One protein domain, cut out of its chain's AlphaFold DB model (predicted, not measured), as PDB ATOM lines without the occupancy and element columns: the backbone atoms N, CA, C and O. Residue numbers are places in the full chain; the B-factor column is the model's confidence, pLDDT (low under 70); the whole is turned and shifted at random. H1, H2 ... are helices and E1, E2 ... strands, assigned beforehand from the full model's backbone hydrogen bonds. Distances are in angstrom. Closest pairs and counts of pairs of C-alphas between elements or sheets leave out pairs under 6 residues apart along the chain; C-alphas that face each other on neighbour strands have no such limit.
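This is residues 7 to 58 of the 64 residues of the protein "Predicted protein" of Physcomitrium patens (UniProt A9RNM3). A long, narrow hairpin of two strands, E1 and E2, has one long helix, H2, folded back along it at a slant, with more contacts to E1 than to E2. The hairpin's turn, residues 15 to 18, lies at one end of the rod, and the short helix H1 lies at the other end, where the backbone turns from E2 back into H2. The printed part has 52 residues, with two named strands and two named helices in the order E1, E2, H1, H2. The sheet has the order E1 - E2 and is antiparallel; the class is mixed, helices and strands. The whole is loose, with a radius of gyration of the C-alphas of 13.1 A, and its C-alphas span 42 by 19 by 16 A.

E1 holds residues 7 to 14 and is 23.1 A long from first to last C-alpha, beginning at C-alpha 7 (164.891, 174.303, 114.166). E2, residues 19 to 28, is 26.4 A long and bends by 53 degrees at residue 22. H1 holds residues 31 to 34, 5.2 A from first to last C-alpha, and C-alpha 31 is at (156.048, 182.604, 109.722). H2 holds residues 38 to 57 and is 27.7 A long, ending at C-alpha 57 (184.868, 177.210, 116.190).

E1 and E2 are a hairpin of antiparallel neighbours, with 166 degrees between their N-to-C directions. The C-alphas of residues 8 and 26 face each other at 4.4 A, and those of 14 and 19 at 4.3 A. N 9 and O 25 are within hydrogen-bond range at 2.8 A, as are N 22 and O 11 at 2.8 A. E1 and H2 have 5 pairs of C-alphas within 8 A, and the closest are those of Ile 7 and Ala 45, 6.1 A apart. E2 and H2 are near each other, with 10 pairs of C-alphas within 10 A. H1 and H2 are close but not clearly touching, and their closest C-alphas, those of Lys 33 and Gln 41, are 7.1 A apart. E1 and H1 are apart. In H2 every O i to N i+4 pair is within hydrogen-bond range; H1 is too short for such a pair, and its 1 pair of O i to N i+3 is within range.

The two C-alphas farthest apart are those of Arg 17 and Thr 32, at 42.4 A. The printed part has no cut. The links E1 to E2, E2 to H1 and H1 to H2 are tight, with 4, 2 and 3 residues between the elements. The mean pLDDT of the printed part is 78.9, and it is under 70 at residue 33 and at residues 57 to 58.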
ATOM      1  N   ILE A   7     163.613 174.929 114.496       72.38
ATOM      2  CA  ILE A   7     164.891 174.303 114.166       72.38
ATOM      3  C   ILE A   7     165.616 174.043 115.483       72.38
ATOM      4  O   ILE A   7     165.792 174.965 116.280       72.38
ATOM      5  N   ARG A   8     166.049 172.802 115.707       80.75
ATOM      6  CA  ARG A   8     166.947 172.447 116.808       80.75
ATOM      7  C   ARG A   8     168.303 172.053 116.252       80.75
ATOM      8  O   ARG A   8     168.375 171.283 115.300       80.75
ATOM      9  N   VAL A   9     169.353 172.584 116.859       78.31
ATOM     10  CA  VAL A   9     170.743 172.314 116.501       78.31
ATOM     11  C   VAL A   9     171.484 171.920 117.768       78.31
ATOM     12  O   VAL A   9     171.402 172.594 118.795       78.31
ATOM     13  N   VAL A  10     172.213 170.817 117.679       83.44
ATOM     14  CA  VAL A  10     173.068 170.304 118.743       83.44
ATOM     15  C   VAL A  10     174.484 170.308 118.189       83.44
ATOM     16  O   VAL A  10     174.758 169.621 117.209       83.44
ATOM     17  N   LEU A  11     175.373 171.108 118.777       80.25
ATOM     18  CA  LEU A  11     176.797 171.056 118.469       80.25
ATOM     19  C   LEU A  11     177.474 170.138 119.471       80.25
ATOM     20  O   LEU A  11     177.388 170.352 120.684       80.25
ATOM     21  N   GLN A  12     178.204 169.162 118.949       84.94
ATOM     22  CA  GLN A  12     179.058 168.308 119.749       84.94
ATOM     23  C   GLN A  12     180.472 168.301 119.178       84.94
ATOM     24  O   GLN A  12     180.664 168.355 117.964       84.94
ATOM     25  N   GLN A  13     181.466 168.231 120.054       82.12
ATOM     26  CA  GLN A  13     182.872 168.193 119.678       82.12
ATOM     27  C   GLN A  13     183.577 167.058 120.408       82.12
ATOM     28  O   GLN A  13     183.340 166.811 121.591       82.12
ATOM     29  N   ASN A  14     184.442 166.348 119.689       83.25
ATOM     30  CA  ASN A  14     185.251 165.291 120.272       83.25
ATOM     31  C   ASN A  14     186.484 165.900 120.954       83.25
ATOM     32  O   ASN A  14     187.364 166.444 120.283       83.25
ATOM     33  N   PHE A  15     186.550 165.795 122.281       78.44
ATOM     34  CA  PHE A  15     187.693 166.233 123.090       78.44
ATOM     35  C   PHE A  15     188.604 165.056 123.455       78.44
ATOM     36  O   PHE A  15     188.955 164.873 124.619       78.44
ATOM     37  N   SER A  16     188.966 164.234 122.461       74.44
ATOM     38  CA  SER A  16     189.822 163.036 122.555       74.44
ATOM     39  C   SER A  16     189.259 161.875 123.388       74.44
ATOM     40  O   SER A  16     189.453 160.721 123.017       74.44
ATOM     41  N   ARG A  17     188.559 162.155 124.489       76.81
ATOM     42  CA  ARG A  17     188.041 161.162 125.436       76.81
ATOM     43  C   ARG A  17     186.573 160.814 125.191       76.81
ATOM     44  O   ARG A  17     186.150 159.709 125.511       76.81
ATOM     45  N   SER A  18     185.803 161.759 124.653       79.81
ATOM     46  CA  SER A  18     184.381 161.592 124.350       79.81
ATOM     47  C   SER A  18     183.843 162.746 123.502       79.81
ATOM     48  O   SER A  18     184.412 163.843 123.454       79.81
ATOM     49  N   LEU A  19     182.714 162.484 122.843       83.94
ATOM     50  CA  LEU A  19     181.891 163.499 122.201       83.94
ATOM     51  C   LEU A  19     181.177 164.313 123.292       83.94
ATOM     52  O   LEU A  19     180.318 163.784 123.995       83.94
ATOM     53  N   GLN A  20     181.542 165.582 123.449       85.62
ATOM     54  CA  GLN A  20     180.934 166.473 124.436       85.62
ATOM     55  C   GLN A  20     179.991 167.456 123.752       85.62
ATOM     56  O   GLN A  20     180.278 167.952 122.662       85.62
ATOM     57  N   LEU A  21     178.863 167.737 124.402       83.69
ATOM     58  CA  LEU A  21     177.945 168.789 123.984       83.69
ATOM     59  C   LEU A  21     178.620 170.148 124.183       83.69
ATOM     60  O   LEU A  21     178.999 170.485 125.300       83.69
ATOM     61  N   VAL A  22     178.745 170.922 123.109       81.56
ATOM     62  CA  VAL A  22     179.318 172.274 123.157       81.56
ATOM     63  C   VAL A  22     178.206 173.313 123.210       81.56
ATOM     64  O   VAL A  22     178.269 174.241 124.008       81.56
ATOM     65  N   VAL A  23     177.170 173.154 122.378       81.25
ATOM     66  CA  VAL A  23     176.065 174.119 122.279       81.25
ATOM     67  C   VAL A  23     174.760 173.391 121.992       81.25
ATOM     68  O   VAL A  23     174.698 172.515 121.129       81.25
ATOM     69  N   TYR A  24     173.701 173.801 122.682       81.94
ATOM     70  CA  TYR A  24     172.326 173.479 122.323       81.94
ATOM     71  C   TYR A  24     171.618 174.763 121.909       81.94
ATOM     72  O   TYR A  24     171.541 175.704 122.699       81.94
ATOM     73  N   GLU A  25     171.072 174.797 120.696       79.19
ATOM     74  CA  GLU A  25     170.284 175.933 120.235       79.19
ATOM     75  C   GLU A  25     168.959 175.483 119.626       79.19
ATOM     76  O   GLU A  25     168.872 174.512 118.872       79.19
ATOM     77  N   SER A  26     167.904 176.230 119.937       80.56
ATOM     78  CA  SER A  26     166.603 176.073 119.305       80.56
ATOM     79  C   SER A  26     166.103 177.422 118.813       80.56
ATOM     80  O   SER A  26     165.962 178.352 119.607       80.56
ATOM     81  N   SER A  27     165.784 177.519 117.527       76.50
ATOM     82  CA  SER A  27     165.298 178.748 116.907       76.50
ATOM     83  C   SER A  27     163.943 178.510 116.254       76.50
ATOM     84  O   SER A  27     163.767 177.587 115.457       76.50
ATOM     85  N   LYS A  28     162.952 179.338 116.600       78.25
ATOM     86  CA  LYS A  28     161.626 179.282 115.971       78.25
ATOM     87  C   LYS A  28     161.714 179.825 114.543       78.25
ATOM     88  O   LYS A  28     162.201 180.932 114.311       78.25
ATOM     89  N   LEU A  29     161.194 179.070 113.579       74.88
ATOM     90  CA  LEU A  29     161.051 179.519 112.198       74.88
ATOM     91  C   LEU A  29     160.080 180.702 112.146       74.88
ATOM     92  O   LEU A  29     158.953 180.625 112.637       74.88
ATOM     93  N   LYS A  30     160.508 181.800 111.512       77.50
ATOM     94  CA  LYS A  30     159.622 182.928 111.187       77.50
ATOM     95  C   LYS A  30     158.475 182.430 110.304       77.50
ATOM     96  O   LYS A  30     158.713 181.597 109.436       77.50
ATOM     97  N   ARG A  31     157.271 182.993 110.459       73.62
ATOM     98  CA  ARG A  31     156.048 182.604 109.722       73.62
ATOM     99  C   ARG A  31     156.251 182.468 108.206       73.62
ATOM    100  O   ARG A  31     155.716 181.560 107.591       73.62
ATOM    101  N   THR A  32     157.092 183.312 107.610       73.50
ATOM    102  CA  THR A  32     157.436 183.255 106.178       73.50
ATOM    103  C   THR A  32     158.253 182.025 105.773       73.50
ATOM    104  O   THR A  32     158.139 181.565 104.646       73.50
ATOM    105  N   LYS A  33     159.059 181.479 106.688       69.94
ATOM    106  CA  LYS A  33     159.905 180.293 106.486       69.94
ATOM    107  C   LYS A  33     159.192 178.987 106.849       69.94
ATOM    108  O   LYS A  33     159.641 177.914 106.465       69.94
ATOM    109  N   GLN A  34     158.088 179.071 107.590       73.56
ATOM    110  CA  GLN A  34     157.242 177.919 107.922       73.56
ATOM    111  C   GLN A  34     156.523 177.364 106.688       73.56
ATOM    112  O   GLN A  34     156.299 176.167 106.601       73.56
ATOM    113  N   ASN A  35     156.235 178.226 105.709       79.31
ATOM    114  CA  ASN A  35     155.592 177.842 104.451       79.31
ATOM    115  C   ASN A  35     156.571 177.265 103.412       79.31
ATOM    116  O   ASN A  35     156.171 176.967 102.290       79.31
ATOM    117  N   TYR A  36     157.866 177.169 103.730       77.56
ATOM    118  CA  TYR A  36     158.840 176.555 102.831       77.56
ATOM    119  C   TYR A  36     158.707 175.035 102.852       77.56
ATOM    120  O   TYR A  36     158.347 174.459 103.875       77.56
ATOM    121  N   SER A  37     159.036 174.382 101.734       81.00
ATOM    122  CA  SER A  37     159.120 172.922 101.711       81.00
ATOM    123  C   SER A  37     160.152 172.428 102.729       81.00
ATOM    124  O   SER A  37     161.131 173.125 103.011       81.00
ATOM    125  N   MET A  38     159.958 171.208 103.234       77.19
ATOM    126  CA  MET A  38     160.855 170.554 104.197       77.19
ATOM    127  C   MET A  38     162.330 170.660 103.779       77.19
ATOM    128  O   MET A  38     163.169 171.106 104.555       77.19
ATOM    129  N   HIS A  39     162.632 170.407 102.501       78.31
ATOM    130  CA  HIS A  39     163.993 170.509 101.968       78.31
ATOM    131  C   HIS A  39     164.610 171.918 102.104       78.31
ATOM    132  O   HIS A  39     165.793 172.082 102.410       78.31
ATOM    133  N   ASN A  40     163.811 172.967 101.897       80.94
ATOM    134  CA  ASN A  40     164.268 174.346 102.063       80.94
ATOM    135  C   ASN A  40     164.419 174.725 103.543       80.94
ATOM    136  O   ASN A  40     165.300 175.513 103.890       80.94
ATOM    137  N   GLN A  41     163.589 174.164 104.423       79.12
ATOM    138  CA  GLN A  41     163.702 174.354 105.869       79.12
ATOM    139  C   GLN A  41     164.965 173.690 106.428       79.12
ATOM    140  O   GLN A  41     165.680 174.321 107.206       79.12
ATOM    141  N   GLU A  42     165.302 172.485 105.966       80.69
ATOM    142  CA  GLU A  42     166.554 171.794 106.301       80.69
ATOM    143  C   GLU A  42     167.779 172.595 105.851       80.69
ATOM    144  O   GLU A  42     168.695 172.832 106.637       80.69
ATOM    145  N   LYS A  43     167.780 173.113 104.616       83.50
ATOM    146  CA  LYS A  43     168.862 173.991 104.133       83.50
ATOM    147  C   LYS A  43     169.032 175.237 104.999       83.50
ATOM    148  O   LYS A  43     170.157 175.628 105.316       83.50
ATOM    149  N   LEU A  44     167.929 175.862 105.409       83.31
ATOM    150  CA  LEU A  44     167.976 176.996 106.332       83.31
ATOM    151  C   LEU A  44     168.518 176.600 107.704       83.31
ATOM    152  O   LEU A  44     169.260 177.388 108.291       83.31
ATOM    153  N   ALA A  45     168.173 175.411 108.199       81.38
ATOM    154  CA  ALA A  45     168.701 174.872 109.443       81.38
ATOM    155  C   ALA A  45     170.216 174.660 109.369       81.38
ATOM    156  O   ALA A  45     170.925 175.156 110.240       81.38
ATOM    157  N   ILE A  46     170.721 174.040 108.299       82.81
ATOM    158  CA  ILE A  46     172.160 173.822 108.085       82.81
ATOM    159  C   ILE A  46     172.905 175.158 107.982       82.81
ATOM    160  O   ILE A  46     173.944 175.340 108.616       82.81
ATOM    161  N   MET A  47     172.371 176.128 107.232       85.38
ATOM    162  CA  MET A  47     172.973 177.461 107.127       85.38
ATOM    163  C   MET A  47     172.994 178.181 108.482       85.38
ATOM    164  O   MET A  47     173.983 178.832 108.822       85.38
ATOM    165  N   HIS A  48     171.906 178.086 109.251       82.19
ATOM    166  CA  HIS A  48     171.806 178.686 110.579       82.19
ATOM    167  C   HIS A  48     172.812 178.051 111.541       82.19
ATOM    168  O   HIS A  48     173.631 178.769 112.110       82.19
ATOM    169  N   ALA A  49     172.817 176.717 111.630       79.62
ATOM    170  CA  ALA A  49     173.784 175.934 112.390       79.62
ATOM    171  C   ALA A  49     175.218 176.327 112.023       79.62
ATOM    172  O   ALA A  49     176.000 176.692 112.891       79.62
ATOM    173  N   SER A  50     175.532 176.397 110.727       81.38
ATOM    174  CA  SER A  50     176.866 176.757 110.241       81.38
ATOM    175  C   SER A  50     177.302 178.167 110.646       81.38
ATOM    176  O   SER A  50     178.479 178.381 110.934       81.38
ATOM    177  N   LYS A  51     176.386 179.145 110.685       82.88
ATOM    178  CA  LYS A  51     176.698 180.499 111.175       82.88
ATOM    179  C   LYS A  51     177.030 180.500 112.662       82.88
ATOM    180  O   LYS A  51     178.014 181.120 113.053       82.88
ATOM    181  N   ILE A  52     176.228 179.800 113.461       78.12
ATOM    182  CA  ILE A  52     176.455 179.648 114.900       78.12
ATOM    183  C   ILE A  52     177.805 178.971 115.124       78.12
ATOM    184  O   ILE A  52     178.654 179.477 115.847       78.12
ATOM    185  N   TRP A  53     178.049 177.864 114.431       78.50
ATOM    186  CA  TRP A  53     179.272 177.092 114.560       78.50
ATOM    187  C   TRP A  53     180.520 177.885 114.169       78.50
ATOM    188  O   TRP A  53     181.522 177.792 114.869       78.50
ATOM    189  N   ARG A  54     180.460 178.739 113.135       77.81
ATOM    190  CA  ARG A  54     181.562 179.663 112.799       77.81
ATOM    191  C   ARG A  54     181.921 180.603 113.949       77.81
ATOM    192  O   ARG A  54     183.095 180.913 114.108       77.81
ATOM    193  N   HIS A  55     180.941 181.038 114.741       73.81
ATOM    194  CA  HIS A  55     181.198 181.880 115.907       73.81
ATOM    195  C   HIS A  55     181.924 181.114 117.024       73.81
ATOM    196  O   HIS A  55     182.805 181.670 117.669       73.81
ATOM    197  N   TYR A  56     181.599 179.833 117.215       71.31
ATOM    198  CA  TYR A  56     182.196 179.011 118.272       71.31
ATOM    199  C   TYR A  56     183.528 178.356 117.890       71.31
ATOM    200  O   TYR A  56     184.321 178.051 118.777       71.31
ATOM    201  N   LEU A  57     183.779 178.098 116.603       69.12
ATOM    202  CA  LEU A  57     184.868 177.210 116.190       69.12
ATOM    203  C   LEU A  57     186.147 177.888 115.698       69.12
ATOM    204  O   LEU A  57     187.062 177.128 115.410       69.12
ATOM    205  N   LEU A  58     186.249 179.229 115.624       66.00
ATOM    206  CA  LEU A  58     187.488 179.962 115.257       66.00
ATOM    207  C   LEU A  58     188.369 179.165 114.260       66.00
ATOM    208  O   LEU A  58     189.461 178.720 114.592       66.00
TER     209      LEU A  58